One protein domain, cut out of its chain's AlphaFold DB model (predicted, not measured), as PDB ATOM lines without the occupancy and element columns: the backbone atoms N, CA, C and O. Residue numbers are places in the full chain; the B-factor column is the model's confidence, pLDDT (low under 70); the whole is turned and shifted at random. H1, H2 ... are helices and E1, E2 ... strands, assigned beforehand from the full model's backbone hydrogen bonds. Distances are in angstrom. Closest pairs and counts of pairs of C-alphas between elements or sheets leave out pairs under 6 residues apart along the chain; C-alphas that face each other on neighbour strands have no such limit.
ATOM      1  N   ARG A 553     -52.982 -56.206  54.408       87.50
ATOM      2  CA  ARG A 553     -53.864 -55.032  54.272       87.50
ATOM      3  C   ARG A 553     -53.174 -53.678  54.435       87.50
ATOM      4  O   ARG A 553     -53.631 -52.696  53.846       87.50
ATOM      5  N   TYR A 554     -52.094 -53.602  55.212       86.25
ATOM      6  CA  TYR A 554     -51.417 -52.337  55.505       86.25
ATOM      7  C   TYR A 554     -50.570 -51.855  54.333       86.25
ATOM      8  O   TYR A 554     -50.386 -50.648  54.176       86.25
ATOM      9  N   TYR A 555     -50.163 -52.766  53.450       88.75
ATOM     10  CA  TYR A 555     -49.313 -52.483  52.302       88.75
ATOM     11  C   TYR A 555     -49.720 -51.240  51.497       88.75
ATOM     12  O   TYR A 555     -48.887 -50.391  51.195       88.75
ATOM     13  N   ALA A 556     -51.004 -51.083  51.154       84.19
ATOM     14  CA  ALA A 556     -51.445 -49.909  50.398       84.19
ATOM     15  C   ALA A 556     -51.285 -48.607  51.201       84.19
ATOM     16  O   ALA A 556     -50.896 -47.585  50.643       84.19
ATOM     17  N   ASN A 557     -51.561 -48.645  52.504       81.25
ATOM     18  CA  ASN A 557     -51.457 -47.476  53.372       81.25
ATOM     19  C   ASN A 557     -49.988 -47.080  53.572       81.25
ATOM     20  O   ASN A 557     -49.657 -45.905  53.420       81.25
ATOM     21  N   GLU A 558     -49.098 -48.049  53.798       84.12
ATOM     22  CA  GLU A 558     -47.651 -47.832  53.929       84.12
ATOM     23  C   GLU A 558     -47.021 -47.255  52.650       84.12
ATOM     24  O   GLU A 558     -46.079 -46.462  52.688       84.12
ATOM     25  N   ARG A 559     -47.571 -47.575  51.475       85.31
ATOM     26  CA  ARG A 559     -47.086 -47.019  50.201       85.31
ATOM     27  C   ARG A 559     -47.403 -45.534  50.012       85.31
ATOM     28  O   ARG A 559     -46.795 -44.901  49.154       85.31
ATOM     29  N   THR A 560     -48.266 -44.945  50.836       80.62
ATOM     30  CA  THR A 560     -48.586 -43.507  50.795       80.62
ATOM     31  C   THR A 560     -47.352 -42.624  51.021       80.62
ATOM     32  O   THR A 560     -47.168 -41.616  50.331       80.62
ATOM     33  N   LEU A 561     -46.457 -43.012  51.939       79.81
ATOM     34  CA  LEU A 561     -45.224 -42.263  52.226       79.81
ATOM     35  C   LEU A 561     -44.043 -42.671  51.338       79.81
ATOM     36  O   LEU A 561     -43.024 -41.982  51.335       79.81
ATOM     37  N   ALA A 562     -44.172 -43.741  50.548       83.44
ATOM     38  CA  ALA A 562     -43.110 -44.166  49.646       83.44
ATOM     39  C   ALA A 562     -42.785 -43.069  48.616       83.44
ATOM     40  O   ALA A 562     -43.671 -42.345  48.130       83.44
ATOM     41  N   ALA A 563     -41.497 -42.938  48.294       85.19
ATOM     42  CA  ALA A 563     -41.048 -42.076  47.212       85.19
ATOM     43  C   ALA A 563     -41.541 -42.652  45.871       85.19
ATOM     44  O   ALA A 563     -41.409 -43.860  45.657       85.19
ATOM     45  N   PRO A 564     -42.122 -41.828  44.981       86.88
ATOM     46  CA  PRO A 564     -42.537 -42.305  43.674       86.88
ATOM     47  C   PRO A 564     -41.316 -42.683  42.833       86.88
ATOM     48  O   PRO A 564     -40.320 -41.962  42.813       86.88
ATOM     49  N   VAL A 565     -41.418 -43.806  42.127       89.06
ATOM     50  CA  VAL A 565     -40.377 -44.321  41.227       89.06
ATOM     51  C   VAL A 565     -40.310 -43.495  39.941       89.06
ATOM     52  O   VAL A 565     -39.245 -43.371  39.345       89.06
ATOM     53  N   ALA A 566     -41.434 -42.909  39.525       85.94
ATOM     54  CA  ALA A 566     -41.534 -42.069  38.339       85.94
ATOM     55  C   ALA A 566     -42.707 -41.085  38.439       85.94
ATOM     56  O   ALA A 566     -43.635 -41.274  39.239       85.94
ATOM     57  N   LYS A 567     -42.675 -40.058  37.587       84.75
ATOM     58  CA  LYS A 567     -43.740 -39.063  37.448       84.75
ATOM     59  C   LYS A 567     -44.262 -39.030  36.018       84.75
ATOM     60  O   LYS A 567     -43.479 -39.156  35.086       84.75
ATOM     61  N   THR A 568     -45.569 -38.838  35.851       76.25
ATOM     62  CA  THR A 568     -46.162 -38.553  34.540       76.25
ATOM     63  C   THR A 568     -46.393 -37.046  34.426       76.25
ATOM     64  O   THR A 568     -47.331 -36.512  35.018       76.25
ATOM     65  N   ASP A 569     -45.530 -36.347  33.692       67.31
ATOM     66  CA  ASP A 569     -45.639 -34.896  33.477       67.31
ATOM     67  C   ASP A 569     -46.495 -34.598  32.232       67.31
ATOM     68  O   ASP A 569     -45.975 -34.088  31.247       67.31
ATOM     69  N   ASP A 570     -47.779 -34.985  32.220       62.78
ATOM     70  CA  ASP A 570     -48.685 -34.863  31.049       62.78
ATOM     71  C   ASP A 570     -48.244 -35.676  29.804       62.78
ATOM     72  O   ASP A 570     -48.752 -35.511  28.698       62.78
ATOM     73  N   HIS A 571     -47.278 -36.584  29.984       61.47
ATOM     74  CA  HIS A 571     -46.684 -37.401  28.923       61.47
ATOM     75  C   HIS A 571     -47.397 -38.752  28.706       61.47
ATOM     76  O   HIS A 571     -46.861 -39.596  27.999       61.47
ATOM     77  N   HIS A 572     -48.579 -39.018  29.271       64.12
ATOM     78  CA  HIS A 572     -49.362 -40.222  28.930       64.12
ATOM     79  C   HIS A 572     -50.138 -40.028  27.621       64.12
ATOM     80  O   HIS A 572     -50.601 -38.936  27.314       64.12
ATOM     81  N   ALA A 573     -50.303 -41.098  26.837       61.56
ATOM     82  CA  ALA A 573     -51.037 -41.030  25.569       61.56
ATOM     83  C   ALA A 573     -52.554 -40.943  25.798       61.56
ATOM     84  O   ALA A 573     -53.262 -40.239  25.080       61.56
ATOM     85  N   SER A 574     -53.061 -41.661  26.802       71.25
ATOM     86  CA  SER A 574     -54.447 -41.560  27.265       71.25
ATOM     87  C   SER A 574     -54.597 -42.102  28.689       71.25
ATOM     88  O   SER A 574     -53.736 -42.830  29.191       71.25
ATOM     89  N   HIS A 575     -55.697 -41.752  29.353       71.56
ATOM     90  CA  HIS A 575     -56.081 -42.309  30.646       71.56
ATOM     91  C   HIS A 575     -57.543 -42.772  30.622       71.56
ATOM     92  O   HIS A 575     -58.399 -42.164  29.980       71.56
ATOM     93  N   GLU A 576     -57.845 -43.842  31.359       76.38
ATOM     94  CA  GLU A 576     -59.218 -44.243  31.667       76.38
ATOM     95  C   GLU A 576     -59.552 -43.732  33.072       76.38
ATOM     96  O   GLU A 576     -59.138 -44.314  34.082       76.38
ATOM     97  N   ALA A 577     -60.282 -42.619  33.137       67.69
ATOM     98  CA  ALA A 577     -60.795 -42.043  34.375       67.69
ATOM     99  C   ALA A 577     -62.324 -42.121  34.386       67.69
ATOM    100  O   ALA A 577     -62.981 -41.853  33.381       67.69
ATOM    101  N   THR A 578     -62.903 -42.505  35.523       65.81
ATOM    102  CA  THR A 578     -64.360 -42.558  35.692       65.81
ATOM    103  C   THR A 578     -64.794 -41.514  36.717       65.81
ATOM    104  O   THR A 578     -64.221 -41.415  37.800       65.81
ATOM    105  N   TYR A 579     -65.824 -40.741  36.370       70.81
ATOM    106  CA  TYR A 579     -66.608 -39.938  37.305       70.81
ATOM    107  C   TYR A 579     -68.064 -40.299  37.090       70.81
ATOM    108  O   TYR A 579     -68.714 -39.856  36.144       70.81
ATOM    109  N   GLY A 580     -68.530 -41.225  37.916       68.75
ATOM    110  CA  GLY A 580     -69.801 -41.886  37.714       68.75
ATOM    111  C   GLY A 580     -70.474 -42.160  39.036       68.75
ATOM    112  O   GLY A 580     -69.832 -42.412  40.055       68.75
ATOM    113  N   ARG A 783     -61.429 -40.869  39.734       77.12
ATOM    114  CA  ARG A 783     -60.416 -41.908  39.960       77.12
ATOM    115  C   ARG A 783     -59.868 -42.389  38.628       77.12
ATOM    116  O   ARG A 783     -60.609 -42.912  37.793       77.12
ATOM    117  N   ILE A 784     -58.559 -42.228  38.448       83.75
ATOM    118  CA  ILE A 784     -57.840 -42.846  37.337       83.75
ATOM    119  C   ILE A 784     -57.753 -44.343  37.624       83.75
ATOM    120  O   ILE A 784     -57.322 -44.755  38.704       83.75
ATOM    121  N   ARG A 785     -58.191 -45.155  36.663       85.88
ATOM    122  CA  ARG A 785     -58.131 -46.620  36.732       85.88
ATOM    123  C   ARG A 785     -56.992 -47.165  35.888       85.88
ATOM    124  O   ARG A 785     -56.356 -48.141  36.290       85.88
ATOM    125  N   ARG A 786     -56.744 -46.549  34.726       88.62
ATOM    126  CA  ARG A 786     -55.684 -46.962  33.803       88.62
ATOM    127  C   ARG A 786     -54.957 -45.779  33.188       88.62
ATOM    128  O   ARG A 786     -55.573 -44.753  32.904       88.62
ATOM    129  N   LEU A 787     -53.664 -45.966  32.963       89.62
ATOM    130  CA  LEU A 787     -52.792 -45.059  32.224       89.62
ATOM    131  C   LEU A 787     -52.209 -45.816  31.036       89.62
ATOM    132  O   LEU A 787     -51.638 -46.891  31.226       89.62
ATOM    133  N   SER A 788     -52.336 -45.252  29.841       89.75
ATOM    134  CA  SER A 788     -51.890 -45.866  28.594       89.75
ATOM    135  C   SER A 788     -50.794 -45.033  27.945       89.75
ATOM    136  O   SER A 788     -50.897 -43.810  27.822       89.75
ATOM    137  N   PHE A 789     -49.750 -45.717  27.487       89.25
ATOM    138  CA  PHE A 789     -48.567 -45.126  26.880       89.25
ATOM    139  C   PHE A 789     -48.318 -45.790  25.529       89.25
ATOM    140  O   PHE A 789     -48.107 -47.002  25.448       89.25
ATOM    141  N   GLU A 790     -48.353 -44.994  24.463       87.00
ATOM    142  CA  GLU A 790     -48.223 -45.475  23.087       87.00
ATOM    143  C   GLU A 790     -46.841 -45.152  22.525       87.00
ATOM    144  O   GLU A 790     -46.438 -43.992  22.452       87.00
ATOM    145  N   ASN A 791     -46.108 -46.186  22.108       84.38
ATOM    146  CA  ASN A 791     -44.769 -46.081  21.529       84.38
ATOM    147  C   ASN A 791     -43.743 -45.307  22.383       84.38
ATOM    148  O   ASN A 791     -42.803 -44.704  21.856       84.38
ATOM    149  N   GLN A 792     -43.910 -45.310  23.704       83.44
ATOM    150  CA  GLN A 792     -43.009 -44.620  24.621       83.44
ATOM    151  C   GLN A 792     -41.969 -45.570  25.202       83.44
ATOM    152  O   GLN A 792     -42.261 -46.719  25.528       83.44
ATOM    153  N   ARG A 793     -40.733 -45.082  25.337       81.81
ATOM    154  CA  ARG A 793     -39.628 -45.845  25.943       81.81
ATOM    155  C   ARG A 793     -39.392 -45.510  27.407       81.81
ATOM    156  O   ARG A 793     -38.917 -46.361  28.154       81.81
ATOM    157  N   TYR A 794     -39.720 -44.289  27.806       84.94
ATOM    158  CA  TYR A 794     -39.445 -43.752  29.129       84.94
ATOM    159  C   TYR A 794     -40.722 -43.144  29.695       84.94
ATOM    160  O   TYR A 794     -41.468 -42.511  28.953       84.94
ATOM    161  N   LEU A 795     -40.962 -43.376  30.983       82.62
ATOM    162  CA  LEU A 795     -42.083 -42.796  31.722       82.62
ATOM    163  C   LEU A 795     -41.745 -41.387  32.238       82.62
ATOM    164  O   LEU A 795     -42.602 -40.513  32.260       82.62
ATOM    165  N   ASP A 796     -40.481 -41.193  32.614       79.94
ATOM    166  CA  ASP A 796     -39.855 -39.942  33.058       79.94
ATOM    167  C   ASP A 796     -38.434 -39.881  32.450       79.94
ATOM    168  O   ASP A 796     -37.956 -40.890  31.926       79.94
ATOM    169  N   ALA A 797     -37.731 -38.748  32.529       77.81
ATOM    170  CA  ALA A 797     -36.480 -38.429  31.832       77.81
ATOM    171  C   ALA A 797     -35.418 -39.549  31.813       77.81
ATOM    172  O   ALA A 797     -34.668 -39.645  30.845       77.81
ATOM    173  N   ASN A 798     -35.353 -40.397  32.848       82.44
ATOM    174  CA  ASN A 798     -34.395 -41.506  32.947       82.44
ATOM    175  C   ASN A 798     -35.003 -42.849  33.398       82.44
ATOM    176  O   ASN A 798     -34.246 -43.763  33.721       82.44
ATOM    177  N   VAL A 799     -36.333 -42.998  33.439       87.12
ATOM    178  CA  VAL A 799     -36.983 -44.232  33.931       87.12
ATOM    179  C   VAL A 799     -37.614 -44.994  32.764       87.12
ATOM    180  O   VAL A 799     -38.630 -44.538  32.231       87.12
ATOM    181  N   PRO A 800     -37.038 -46.134  32.327       88.50
ATOM    182  CA  PRO A 800     -37.629 -46.955  31.278       88.50
ATOM    183  C   PRO A 800     -39.035 -47.410  31.662       88.50
ATOM    184  O   PRO A 800     -39.259 -47.917  32.756       88.50
ATOM    185  N   ILE A 801     -39.997 -47.304  30.748       88.38
ATOM    186  CA  ILE A 801     -41.383 -47.676  31.066       88.38
ATOM    187  C   ILE A 801     -41.522 -49.165  31.428       88.38
ATOM    188  O   ILE A 801     -42.339 -49.547  32.261       88.38
ATOM    189  N   VAL A 802     -40.670 -50.012  30.844       88.31
ATOM    190  CA  VAL A 802     -40.637 -51.456  31.106       88.31
ATOM    191  C   VAL A 802     -40.029 -51.810  32.465       88.31
ATOM    192  O   VAL A 802     -40.229 -52.933  32.915       88.31
ATOM    193  N   SER A 803     -39.323 -50.898  33.149       89.44
ATOM    194  CA  SER A 803     -38.747 -51.197  34.469       89.44
ATOM    195  C   SER A 803     -39.761 -51.096  35.609       89.44
ATOM    196  O   SER A 803     -39.553 -51.739  36.633       89.44
ATOM    197  N   ILE A 804     -40.863 -50.361  35.425       91.31
ATOM    198  CA  ILE A 804     -41.932 -50.206  36.428       91.31
ATOM    199  C   ILE A 804     -42.560 -51.564  36.759       91.31
ATOM    200  O   ILE A 804     -42.944 -52.290  35.841       91.31
ATOM    201  N   ASP A 805     -42.663 -51.900  38.046       92.31
ATOM    202  CA  ASP A 805     -43.242 -53.158  38.531       92.31
ATOM    203  C   ASP A 805     -44.605 -52.995  39.206       92.31
ATOM    204  O   ASP A 805     -45.020 -51.917  39.638       92.31
ATOM    205  N   ILE A 806     -45.301 -54.122  39.345       93.25
ATOM    206  CA  ILE A 806     -46.488 -54.220  40.182       93.25
ATOM    207  C   ILE A 806     -46.069 -53.966  41.633       93.25
ATOM    208  O   ILE A 806     -45.198 -54.635  42.187       93.25
ATOM    209  N   GLY A 807     -46.735 -53.007  42.269       91.38
ATOM    210  CA  GLY A 807     -46.426 -52.539  43.610       91.38
ATOM    211  C   GLY A 807     -45.615 -51.245  43.650       91.38
ATOM    212  O   GLY A 807     -45.480 -50.689  44.738       91.38
ATOM    213  N   ASP A 808     -45.114 -50.742  42.520       93.06
ATOM    214  CA  ASP A 808     -44.451 -49.438  42.470       93.06
ATOM    215  C   ASP A 808     -45.441 -48.288  42.651       93.06
ATOM    216  O   ASP A 808     -46.626 -48.379  42.318       93.06
ATOM    217  N   VAL A 809     -44.934 -47.184  43.198       92.31
ATOM    218  CA  VAL A 809     -45.689 -45.940  43.353       92.31
ATOM    219  C   VAL A 809     -45.260 -44.975  42.262       92.31
ATOM    220  O   VAL A 809     -44.070 -44.721  42.091       92.31
ATOM    221  N   ILE A 810     -46.230 -44.411  41.553       90.88
ATOM    222  CA  ILE A 810     -46.025 -43.365  40.550       90.88
ATOM    223  C   ILE A 810     -46.829 -42.127  40.938       90.88
ATOM    224  O   ILE A 810     -47.862 -42.233  41.601       90.88
ATOM    225  N   THR A 811     -46.370 -40.947  40.533       89.69
ATOM    226  CA  THR A 811     -47.171 -39.718  40.652       89.69
ATOM    227  C   THR A 811     -47.731 -39.315  39.308       89.69
ATOM    228  O   THR A 811     -46.996 -39.280  38.322       89.69
ATOM    229  N   VAL A 812     -49.010 -38.955  39.296       86.75
ATOM    230  CA  VAL A 812     -49.710 -38.498  38.103       86.75
ATOM    231  C   VAL A 812     -49.989 -37.007  38.202       86.75
ATOM    232  O   VAL A 812     -50.538 -36.536  39.201       86.75
ATOM    233  N   THR A 813     -49.615 -36.280  37.154       85.06
ATOM    234  CA  THR A 813     -50.006 -34.892  36.918       85.06
ATOM    235  C   THR A 813     -50.709 -34.825  35.565       85.06
ATOM    236  O   THR A 813     -50.168 -35.288  34.563       85.06
ATOM    237  N   ASP A 814     -51.922 -34.275  35.548       81.19
ATOM    238  CA  ASP A 814     -52.741 -34.105  34.347       81.19
ATOM    239  C   ASP A 814     -53.444 -32.747  34.409       81.19
ATOM    240  O   ASP A 814     -54.168 -32.437  35.366       81.19
ATOM    241  N   TYR A 815     -53.206 -31.922  33.389       80.12
ATOM    242  CA  TYR A 815     -53.744 -30.567  33.337       80.12
ATOM    243  C   TYR A 815     -55.268 -30.550  33.156       80.12
ATOM    244  O   TYR A 815     -55.952 -29.741  33.787       80.12
ATOM    245  N   GLN A 816     -55.820 -31.440  32.325       75.50
ATOM    246  CA  GLN A 816     -57.251 -31.460  31.999       75.50
ATOM    247  C   GLN A 816     -58.105 -31.910  33.186       75.50
ATOM    248  O   GLN A 816     -59.200 -31.387  33.392       75.50
ATOM    249  N   LEU A 817     -57.596 -32.852  33.980       75.44
ATOM    250  CA  LEU A 817     -58.264 -33.350  35.183       75.44
ATOM    251  C   LEU A 817     -57.994 -32.497  36.433       75.44
ATOM    252  O   LEU A 817     -58.539 -32.799  37.494       75.44
ATOM    253  N   MET A 818     -57.159 -31.454  36.330       80.62
ATOM    254  CA  MET A 818     -56.642 -30.683  37.470       80.62
ATOM    255  C   MET A 818     -56.011 -31.565  38.563       80.62
ATOM    256  O   MET A 818     -56.114 -31.277  39.756       80.62
ATOM    257  N   ILE A 819     -55.334 -32.643  38.164       80.75
ATOM    258  CA  ILE A 819     -54.612 -33.527  39.082       80.75
ATOM    259  C   ILE A 819     -53.147 -33.099  39.090       80.75
ATOM    260  O   ILE A 819     -52.529 -32.943  38.040       80.75
ATOM    261  N   THR A 820     -52.564 -32.896  40.269       84.06
ATOM    262  CA  THR A 820     -51.154 -32.502  40.406       84.06
ATOM    263  C   THR A 820     -50.459 -33.386  41.430       84.06
ATOM    264  O   THR A 820     -50.847 -33.392  42.594       84.06
ATOM    265  N   ASN A 821     -49.411 -34.098  41.004       83.06
ATOM    266  CA  ASN A 821     -48.566 -34.958  41.843       83.06
ATOM    267  C   ASN A 821     -49.320 -36.001  42.692       83.06
ATOM    268  O   ASN A 821     -48.818 -36.424  43.734       83.06
ATOM    269  N   GLN A 822     -50.498 -36.450  42.257       85.81
ATOM    270  CA  GLN A 822     -51.269 -37.425  43.023       85.81
ATOM    271  C   GLN A 822     -50.611 -38.805  42.932       85.81
ATOM    272  O   GLN A 822     -50.245 -39.252  41.844       85.81
ATOM    273  N   LYS A 823     -50.467 -39.495  44.068       88.88
ATOM    274  CA  LYS A 823     -49.819 -40.810  44.126       88.88
ATOM    275  C   LYS A 823     -50.769 -41.949  43.760       88.88
ATOM    276  O   LYS A 823     -51.893 -42.048  44.254       88.88
ATOM    277  N   TYR A 824     -50.257 -42.869  42.959       89.12
ATOM    278  CA  TYR A 824     -50.942 -44.080  42.539       89.12
ATOM    279  C   TYR A 824     -50.043 -45.299  42.735       89.12
ATOM    280  O   TYR A 824     -48.847 -45.257  42.455       89.12
ATOM    281  N   LEU A 825     -50.636 -46.397  43.198       91.88
ATOM    282  CA  LEU A 825     -50.009 -47.713  43.256       91.88
ATOM    283  C   LEU A 825     -50.282 -48.452  41.944       91.88
ATOM    284  O   LEU A 825     -51.445 -48.618  41.571       91.88
ATOM    285  N   VAL A 826     -49.240 -48.935  41.271       93.31
ATOM    286  CA  VAL A 826     -49.375 -49.806  40.097       93.31
ATOM    287  C   VAL A 826     -49.803 -51.193  40.566       93.31
ATOM    288  O   VAL A 826     -49.103 -51.833  41.346       93.31
ATOM    289  N   THR A 827     -50.961 -51.673  40.116       94.00
ATOM    290  CA  THR A 827     -51.499 -52.983  40.521       94.00
ATOM    291  C   THR A 827     -51.515 -54.015  39.410       94.00
ATOM    292  O   THR A 827     -51.536 -55.205  39.706       94.00
ATOM    293  N   GLY A 828     -51.486 -53.591  38.148       94.81
ATOM    294  CA  GLY A 828     -51.423 -54.484  36.995       94.81
ATOM    295  C   GLY A 828     -50.765 -53.805  35.805       94.81
ATOM    296  O   GLY A 828     -50.753 -52.577  35.717       94.81
ATOM    297  N   ILE A 829     -50.211 -54.606  34.901       95.38
ATOM    298  CA  ILE A 829     -49.471 -54.133  33.732       95.38
ATOM    299  C   ILE A 829     -49.892 -54.948  32.510       95.38
ATOM    300  O   ILE A 829     -49.953 -56.180  32.562       95.38
ATOM    301  N   SER A 830     -50.153 -54.258  31.404       95.06
ATOM    302  CA  SER A 830     -50.363 -54.871  30.095       95.06
ATOM    303  C   SER A 830     -49.305 -54.377  29.109       95.06
ATOM    304  O   SER A 830     -49.040 -53.179  29.031       95.06
ATOM    305  N   TYR A 831     -48.741 -55.288  28.320       92.88
ATOM    306  CA  TYR A 831     -47.839 -54.973  27.211       92.88
ATOM    307  C   TYR A 831     -48.458 -55.466  25.909       92.88
ATOM    308  O   TYR A 831     -48.836 -56.632  25.810       92.88
ATOM    309  N   ALA A 832     -48.524 -54.615  24.893       92.06
ATOM    310  CA  ALA A 832     -48.970 -54.990  23.560       92.06
ATOM    311  C   ALA A 832     -47.945 -54.538  22.518       92.06
ATOM    312  O   ALA A 832     -47.637 -53.355  22.417       92.06
ATOM    313  N   LEU A 833     -47.426 -55.481  21.734       88.19
ATOM    314  CA  LEU A 833     -46.586 -55.211  20.571       88.19
ATOM    315  C   LEU A 833     -47.390 -55.501  19.306       88.19
ATOM    316  O   LEU A 833     -47.886 -56.620  19.123       88.19
ATOM    317  N   ASP A 834     -47.496 -54.509  18.429       84.88
ATOM    318  CA  ASP A 834     -48.163 -54.661  17.140       84.88
ATOM    319  C   ASP A 834     -47.227 -55.207  16.038       84.88
ATOM    320  O   ASP A 834     -46.029 -55.420  16.236       84.88
ATOM    321  N   ALA A 835     -47.785 -55.417  14.840       75.19
ATOM    322  CA  ALA A 835     -47.031 -55.906  13.681       75.19
ATOM    323  C   ALA A 835     -45.967 -54.912  13.172       75.19
ATOM    324  O   ALA A 835     -45.031 -55.314  12.480       75.19
ATOM    325  N   HIS A 836     -46.092 -53.631  13.522       78.44
ATOM    326  CA  HIS A 836     -45.133 -52.577  13.197       78.44
ATOM    327  C   HIS A 836     -44.037 -52.435  14.260       78.44
ATOM    328  O   HIS A 836     -43.141 -51.605  14.108       78.44
ATOM    329  N   LYS A 837     -44.049 -53.301  15.284       74.75
ATOM    330  CA  LYS A 837     -43.137 -53.291  16.434       74.75
ATOM    331  C   LYS A 837     -43.272 -52.028  17.292       74.75
ATOM    332  O   LYS A 837     -42.308 -51.646  17.957       74.75
ATOM    333  N   THR A 838     -44.454 -51.421  17.307       83.88
ATOM    334  CA  THR A 838     -44.824 -50.368  18.252       83.88
ATOM    335  C   THR A 838     -45.263 -51.008  19.565       83.88
ATOM    336  O   THR A 838     -46.108 -51.907  19.571       83.88
ATOM    337  N   LEU A 839     -44.659 -50.572  20.673       86.25
ATOM    338  CA  LEU A 839     -44.966 -51.053  22.018       86.25
ATOM    339  C   LEU A 839     -45.985 -50.125  22.684       86.25
ATOM    340  O   LEU A 839     -45.714 -48.939  22.856       86.25
ATOM    341  N   ASN A 840     -47.105 -50.693  23.117       90.62
ATOM    342  CA  ASN A 840     -48.092 -50.036  23.961       90.62
ATOM    343  C   ASN A 840     -48.036 -50.652  25.358       90.62
ATOM    344  O   ASN A 840     -48.085 -51.877  25.503       90.62
ATOM    345  N   VAL A 841     -47.931 -49.803  26.375       91.50
ATOM    346  CA  VAL A 841     -47.900 -50.215  27.781       91.50
ATOM    347  C   VAL A 841     -49.086 -49.588  28.494       91.50
ATOM    348  O   VAL A 841     -49.345 -48.398  28.341       91.50
ATOM    349  N   GLU A 842     -49.802 -50.386  29.274       93.06
ATOM    350  CA  GLU A 842     -50.925 -49.927  30.085       93.06
ATOM    351  C   GLU A 842     -50.682 -50.295  31.548       93.06
ATOM    352  O   GLU A 842     -50.429 -51.459  31.870       93.06
ATOM    353  N   PHE A 843     -50.800 -49.317  32.442       93.38
ATOM    354  CA  PHE A 843     -50.777 -49.535  33.884       93.38
ATOM    355  C   PHE A 843     -52.190 -49.462  34.442       93.38
ATOM    356  O   PHE A 843     -52.884 -48.464  34.272       93.38
ATOM    357  N   SER A 844     -52.607 -50.507  35.153       93.62
ATOM    358  CA  SER A 844     -53.767 -50.454  36.041       93.62
ATOM    359  C   SER A 844     -53.321 -49.942  37.401       93.62
ATOM    360  O   SER A 844     -52.361 -50.461  37.975       93.62
ATOM    361  N   VAL A 845     -54.001 -48.914  37.902       90.62
ATOM    362  CA  VAL A 845     -53.551 -48.153  39.067       90.62
ATOM    363  C   VAL A 845     -54.630 -48.033  40.137       90.62
ATOM    364  O   VAL A 845     -55.829 -48.044  39.856       90.62
ATOM    365  N   ARG A 846     -54.195 -47.898  41.393       88.00
ATOM    366  CA  ARG A 846     -55.057 -47.570  42.534       88.00
ATOM    367  C   ARG A 846     -54.638 -46.253  43.162       88.00
ATOM    368  O   ARG A 846     -53.453 -46.090  43.439       88.00
ATOM    369  N   PRO A 847     -55.586 -45.349  43.453       84.69
ATOM    370  CA  PRO A 847     -55.255 -44.117  44.145       84.69
ATOM    371  C   PRO A 847     -54.785 -44.432  45.567       84.69
ATOM    372  O   PRO A 847     -55.473 -45.139  46.323       84.69
ATOM    373  N   LEU A 848     -53.623 -43.887  45.912       83.25
ATOM    374  CA  LEU A 848     -53.161 -43.752  47.286       83.25
ATOM    375  C   LEU A 848     -53.706 -42.420  47.821       83.25
ATOM    376  O   LEU A 848     -53.879 -41.470  47.061       83.25
ATOM    377  N   GLN A 849     -54.086 -42.371  49.096       66.94
ATOM    378  CA  GLN A 849     -54.554 -41.113  49.688       66.94
ATOM    379  C   GLN A 849     -53.349 -40.233  50.023       66.94
ATOM    380  O   GLN A 849     -52.296 -40.766  50.325       66.94
ATOM    381  N   ASP A 850     -53.515 -38.911  50.060       56.06
ATOM    382  CA  ASP A 850     -52.491 -38.000  50.607       56.06
ATOM    383  C   ASP A 850     -52.566 -37.889  52.145       56.06
ATOM    384  O   ASP A 850     -51.876 -37.089  52.772       56.06
ATOM    385  N   VAL A 851     -53.433 -38.695  52.765       57.84
ATOM    386  CA  VAL A 851     -53.668 -38.726  54.206       57.84
ATOM    387  C   VAL A 851     -52.803 -39.821  54.822       57.84
ATOM    388  O   VAL A 851     -52.884 -40.982  54.423       57.84
ATOM    389  N   THR A 852     -51.978 -39.456  55.803       56.59
ATOM    390  CA  THR A 852     -51.135 -40.425  56.514       56.59
ATOM    391  C   THR A 852     -51.990 -41.228  57.492       56.59
ATOM    392  O   THR A 852     -52.838 -40.666  58.189       56.59
ATOM    393  N   PHE A 853     -51.784 -42.542  57.548       62.09
ATOM    394  CA  PHE A 853     -52.486 -43.405  58.492       62.09
ATOM    395  C   PHE A 853     -51.651 -43.652  59.743       62.09
ATOM    396  O   PHE A 853     -50.445 -43.879  59.657       62.09
ATOM    397  N   TRP A 854     -52.316 -43.621  60.894       57.06
ATOM    398  CA  TRP A 854     -51.742 -43.995  62.173       57.06
ATOM    399  C   TRP A 854     -51.847 -45.510  62.331       57.06
ATOM    400  O   TRP A 854     -52.961 -46.042  62.378       57.06
ATOM    401  N   LEU A 855     -50.705 -46.193  62.393       61.31
ATOM    402  CA  LEU A 855     -50.612 -47.635  62.632       61.31
ATOM    403  C   LEU A 855     -50.015 -47.879  64.017       61.31
ATOM    404  O   LEU A 855     -48.916 -47.424  64.347       61.31
ATOM    405  N   LEU A 856     -50.764 -48.598  64.847       59.44
ATOM    406  CA  LEU A 856     -50.397 -48.879  66.229       59.44
ATOM    407  C   LEU A 856     -49.160 -49.790  66.280       59.44
ATOM    408  O   LEU A 856     -49.171 -50.884  65.728       59.44
ATOM    409  N   GLY A 857     -48.107 -49.348  66.975       54.75
ATOM    410  CA  GLY A 857     -46.875 -50.126  67.162       54.75
ATOM    411  C   GLY A 857     -45.799 -49.939  66.086       54.75
ATOM    412  O   GLY A 857     -44.729 -50.528  66.220       54.75
ATOM    413  N   ASP A 858     -46.027 -49.102  65.070       59.62
ATOM    414  CA  ASP A 858     -45.017 -48.775  64.057       59.62
ATOM    415  C   ASP A 858     -44.237 -47.493  64.414       59.62
ATOM    416  O   ASP A 858     -44.812 -46.489  64.828       59.62
ATOM    417  N   ALA A 859     -42.910 -47.487  64.258       55.78
ATOM    418  CA  ALA A 859     -42.075 -46.337  64.639       55.78
ATOM    419  C   ALA A 859     -42.221 -45.115  63.701       55.78
ATOM    420  O   ALA A 859     -41.901 -43.985  64.090       55.78
ATOM    421  N   THR A 860     -42.698 -45.335  62.474       57.81
ATOM    422  CA  THR A 860     -42.886 -44.323  61.425       57.81
ATOM    423  C   THR A 860     -44.345 -43.881  61.349       57.81
ATOM    424  O   THR A 860     -44.621 -42.683  61.360       57.81
ATOM    425  N   TYR A 861     -45.273 -44.838  61.348       53.84
ATOM    426  CA  TYR A 861     -46.719 -44.633  61.254       53.84
ATOM    427  C   TYR A 861     -47.408 -44.531  62.625       53.84
ATOM    428  O   TYR A 861     -48.587 -44.219  62.687       53.84
ATOM    429  N   GLY A 862     -46.702 -44.728  63.741       57.56
ATOM    430  CA  GLY A 862     -47.243 -44.606  65.103       57.56
ATOM    431  C   GLY A 862     -47.255 -43.184  65.674       57.56
ATOM    432  O   GLY A 862     -47.509 -43.012  66.870       57.56
ATOM    433  N   LYS A 863     -47.000 -42.152  64.860       59.03
ATOM    434  CA  LYS A 863     -47.043 -40.739  65.275       59.03
ATOM    435  C   LYS A 863     -48.417 -40.133  64.973       59.03
ATOM    436  O   LYS A 863     -48.874 -40.189  63.838       59.03
ATOM    437  N   LEU A 864     -49.067 -39.572  65.992       52.38
ATOM    438  CA  LEU A 864     -50.303 -38.797  65.849       52.38
ATOM    439  C   LEU A 864     -49.955 -37.366  65.417       52.38
ATOM    440  O   LEU A 864     -49.163 -36.711  66.094       52.38
ATOM    441  N   ASP A 865     -50.552 -36.896  64.324       53.12
ATOM    442  CA  ASP A 865     -50.434 -35.523  63.823       53.12
ATOM    443  C   ASP A 865     -51.797 -35.011  63.300       53.12
ATOM    444  O   ASP A 865     -52.753 -35.781  63.167       53.12
ATOM    445  N   GLU A 866     -51.907 -33.717  62.993       44.72
ATOM    446  CA  GLU A 866     -53.167 -33.018  62.671       44.72
ATOM    447  C   GLU A 866     -53.904 -33.574  61.437       44.72
ATOM    448  O   GLU A 866     -55.113 -33.388  61.290       44.72
ATOM    449  N   THR A 867     -53.197 -34.280  60.551       45.25
ATOM    450  CA  THR A 867     -53.759 -34.877  59.327       45.25
ATOM    451  C   THR A 867     -53.904 -36.397  59.398       45.25
ATOM    452  O   THR A 867     -54.361 -37.007  58.434       45.25
ATOM    453  N   THR A 868     -53.526 -37.042  60.506       45.66
ATOM    454  CA  THR A 868     -53.421 -38.504  60.576       45.66
ATOM    455  C   THR A 868     -54.768 -39.175  60.874       45.66
ATOM    456  O   THR A 868     -55.482 -38.776  61.792       45.66
ATOM    457  N   ARG A 869     -55.132 -40.228  60.125       53.28
ATOM    458  CA  ARG A 869     -56.342 -41.048  60.375       53.28
ATOM    459  C   ARG A 869     -55.970 -42.416  60.938       53.28
ATOM    460  O   ARG A 869     -54.977 -42.985  60.509       53.28
ATOM    461  N   LEU A 870     -56.764 -42.977  61.850       57.16
ATOM    462  CA  LEU A 870     -56.554 -44.348  62.341       57.16
ATOM    463  C   LEU A 870     -56.647 -45.344  61.168       57.16
ATOM    464  O   LEU A 870     -57.659 -45.370  60.466       57.16
ATOM    465  N   GLY A 871     -55.583 -46.118  60.935       55.47
ATOM    466  CA  GLY A 871     -55.575 -47.204  59.954       55.47
ATOM    467  C   GLY A 871     -56.329 -48.428  60.474       55.47
ATOM    468  O   GLY A 871     -56.270 -48.720  61.669       55.47
ATOM    469  N   VAL A 872     -57.042 -49.118  59.578       55.94
ATOM    470  CA  VAL A 872     -57.734 -50.393  59.844       55.94
ATOM    471  C   VAL A 872     -56.916 -51.556  59.314       55.94
ATOM    472  O   VAL A 872     -56.394 -51.421  58.181       55.94
TER     473      VAL A 872
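This is residues 553 to 580 and 783 to 872 of the 872 residues of an uncharacterized protein of Candidatus Thermofonsia Clade 1 bacterium (UniProt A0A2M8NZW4). One strongly twisted sheet of six strands makes the body, and the long strand E6 bends sharply within it; at one end lies a small lobe of loops, residues 852 to 872, and at the other the tip of the E6 and E7 hairpin. The printed part has 118 residues, in the order H1 E1 E2 E3 E4 E5 E6 E7, with under half in named elements, mostly strand. The mixed sheet runs E1 E5 E6 E7 E3 E2. The whole is only just compact, close to loose, with a radius of gyration of the C-alphas of 15.9 A and spans of 54 by 27 by 26 A.

H1, residues 555 to 558, is too short for an O i to N i+4 pair and only grazes the sheet, with Ala 556. E1, residues 566 to 569, is an edge strand parallel to E5, residues 809 to 814; N 568 and O 811 are 2.9 A apart. E2, residues 574 to 578, is the other edge strand, antiparallel to E3, residues 783 to 790, with N 576 and O 786 at 2.9 A. E4, residues 794 to 796, pairs with no named strand. E5, E6, residues 819 to 833, and E7, residues 839 to 847, form a meander, each strand the antiparallel neighbour of the one before; N 812 and O 822 are 2.8 A apart, N 832 and O 840 2.8 A. E6 bends by 94 degrees at residue 822. E7 and E3 are antiparallel, with N 789 and O 841 at 2.8 A.

H1 begins at C-alpha 555 (-49.313, -52.483, 52.302). E3 is 21.1 A long, E6 29.6 A and E7 25.4 A, ending at C-alpha 847 (-55.255, -44.117, 44.145).

Residues 581 to 782 are cut out, with 9.7 A between C-alphas 580 and 783. E4 to E5 is a long link. Among residues under pLDDT 70 are 849 to 872.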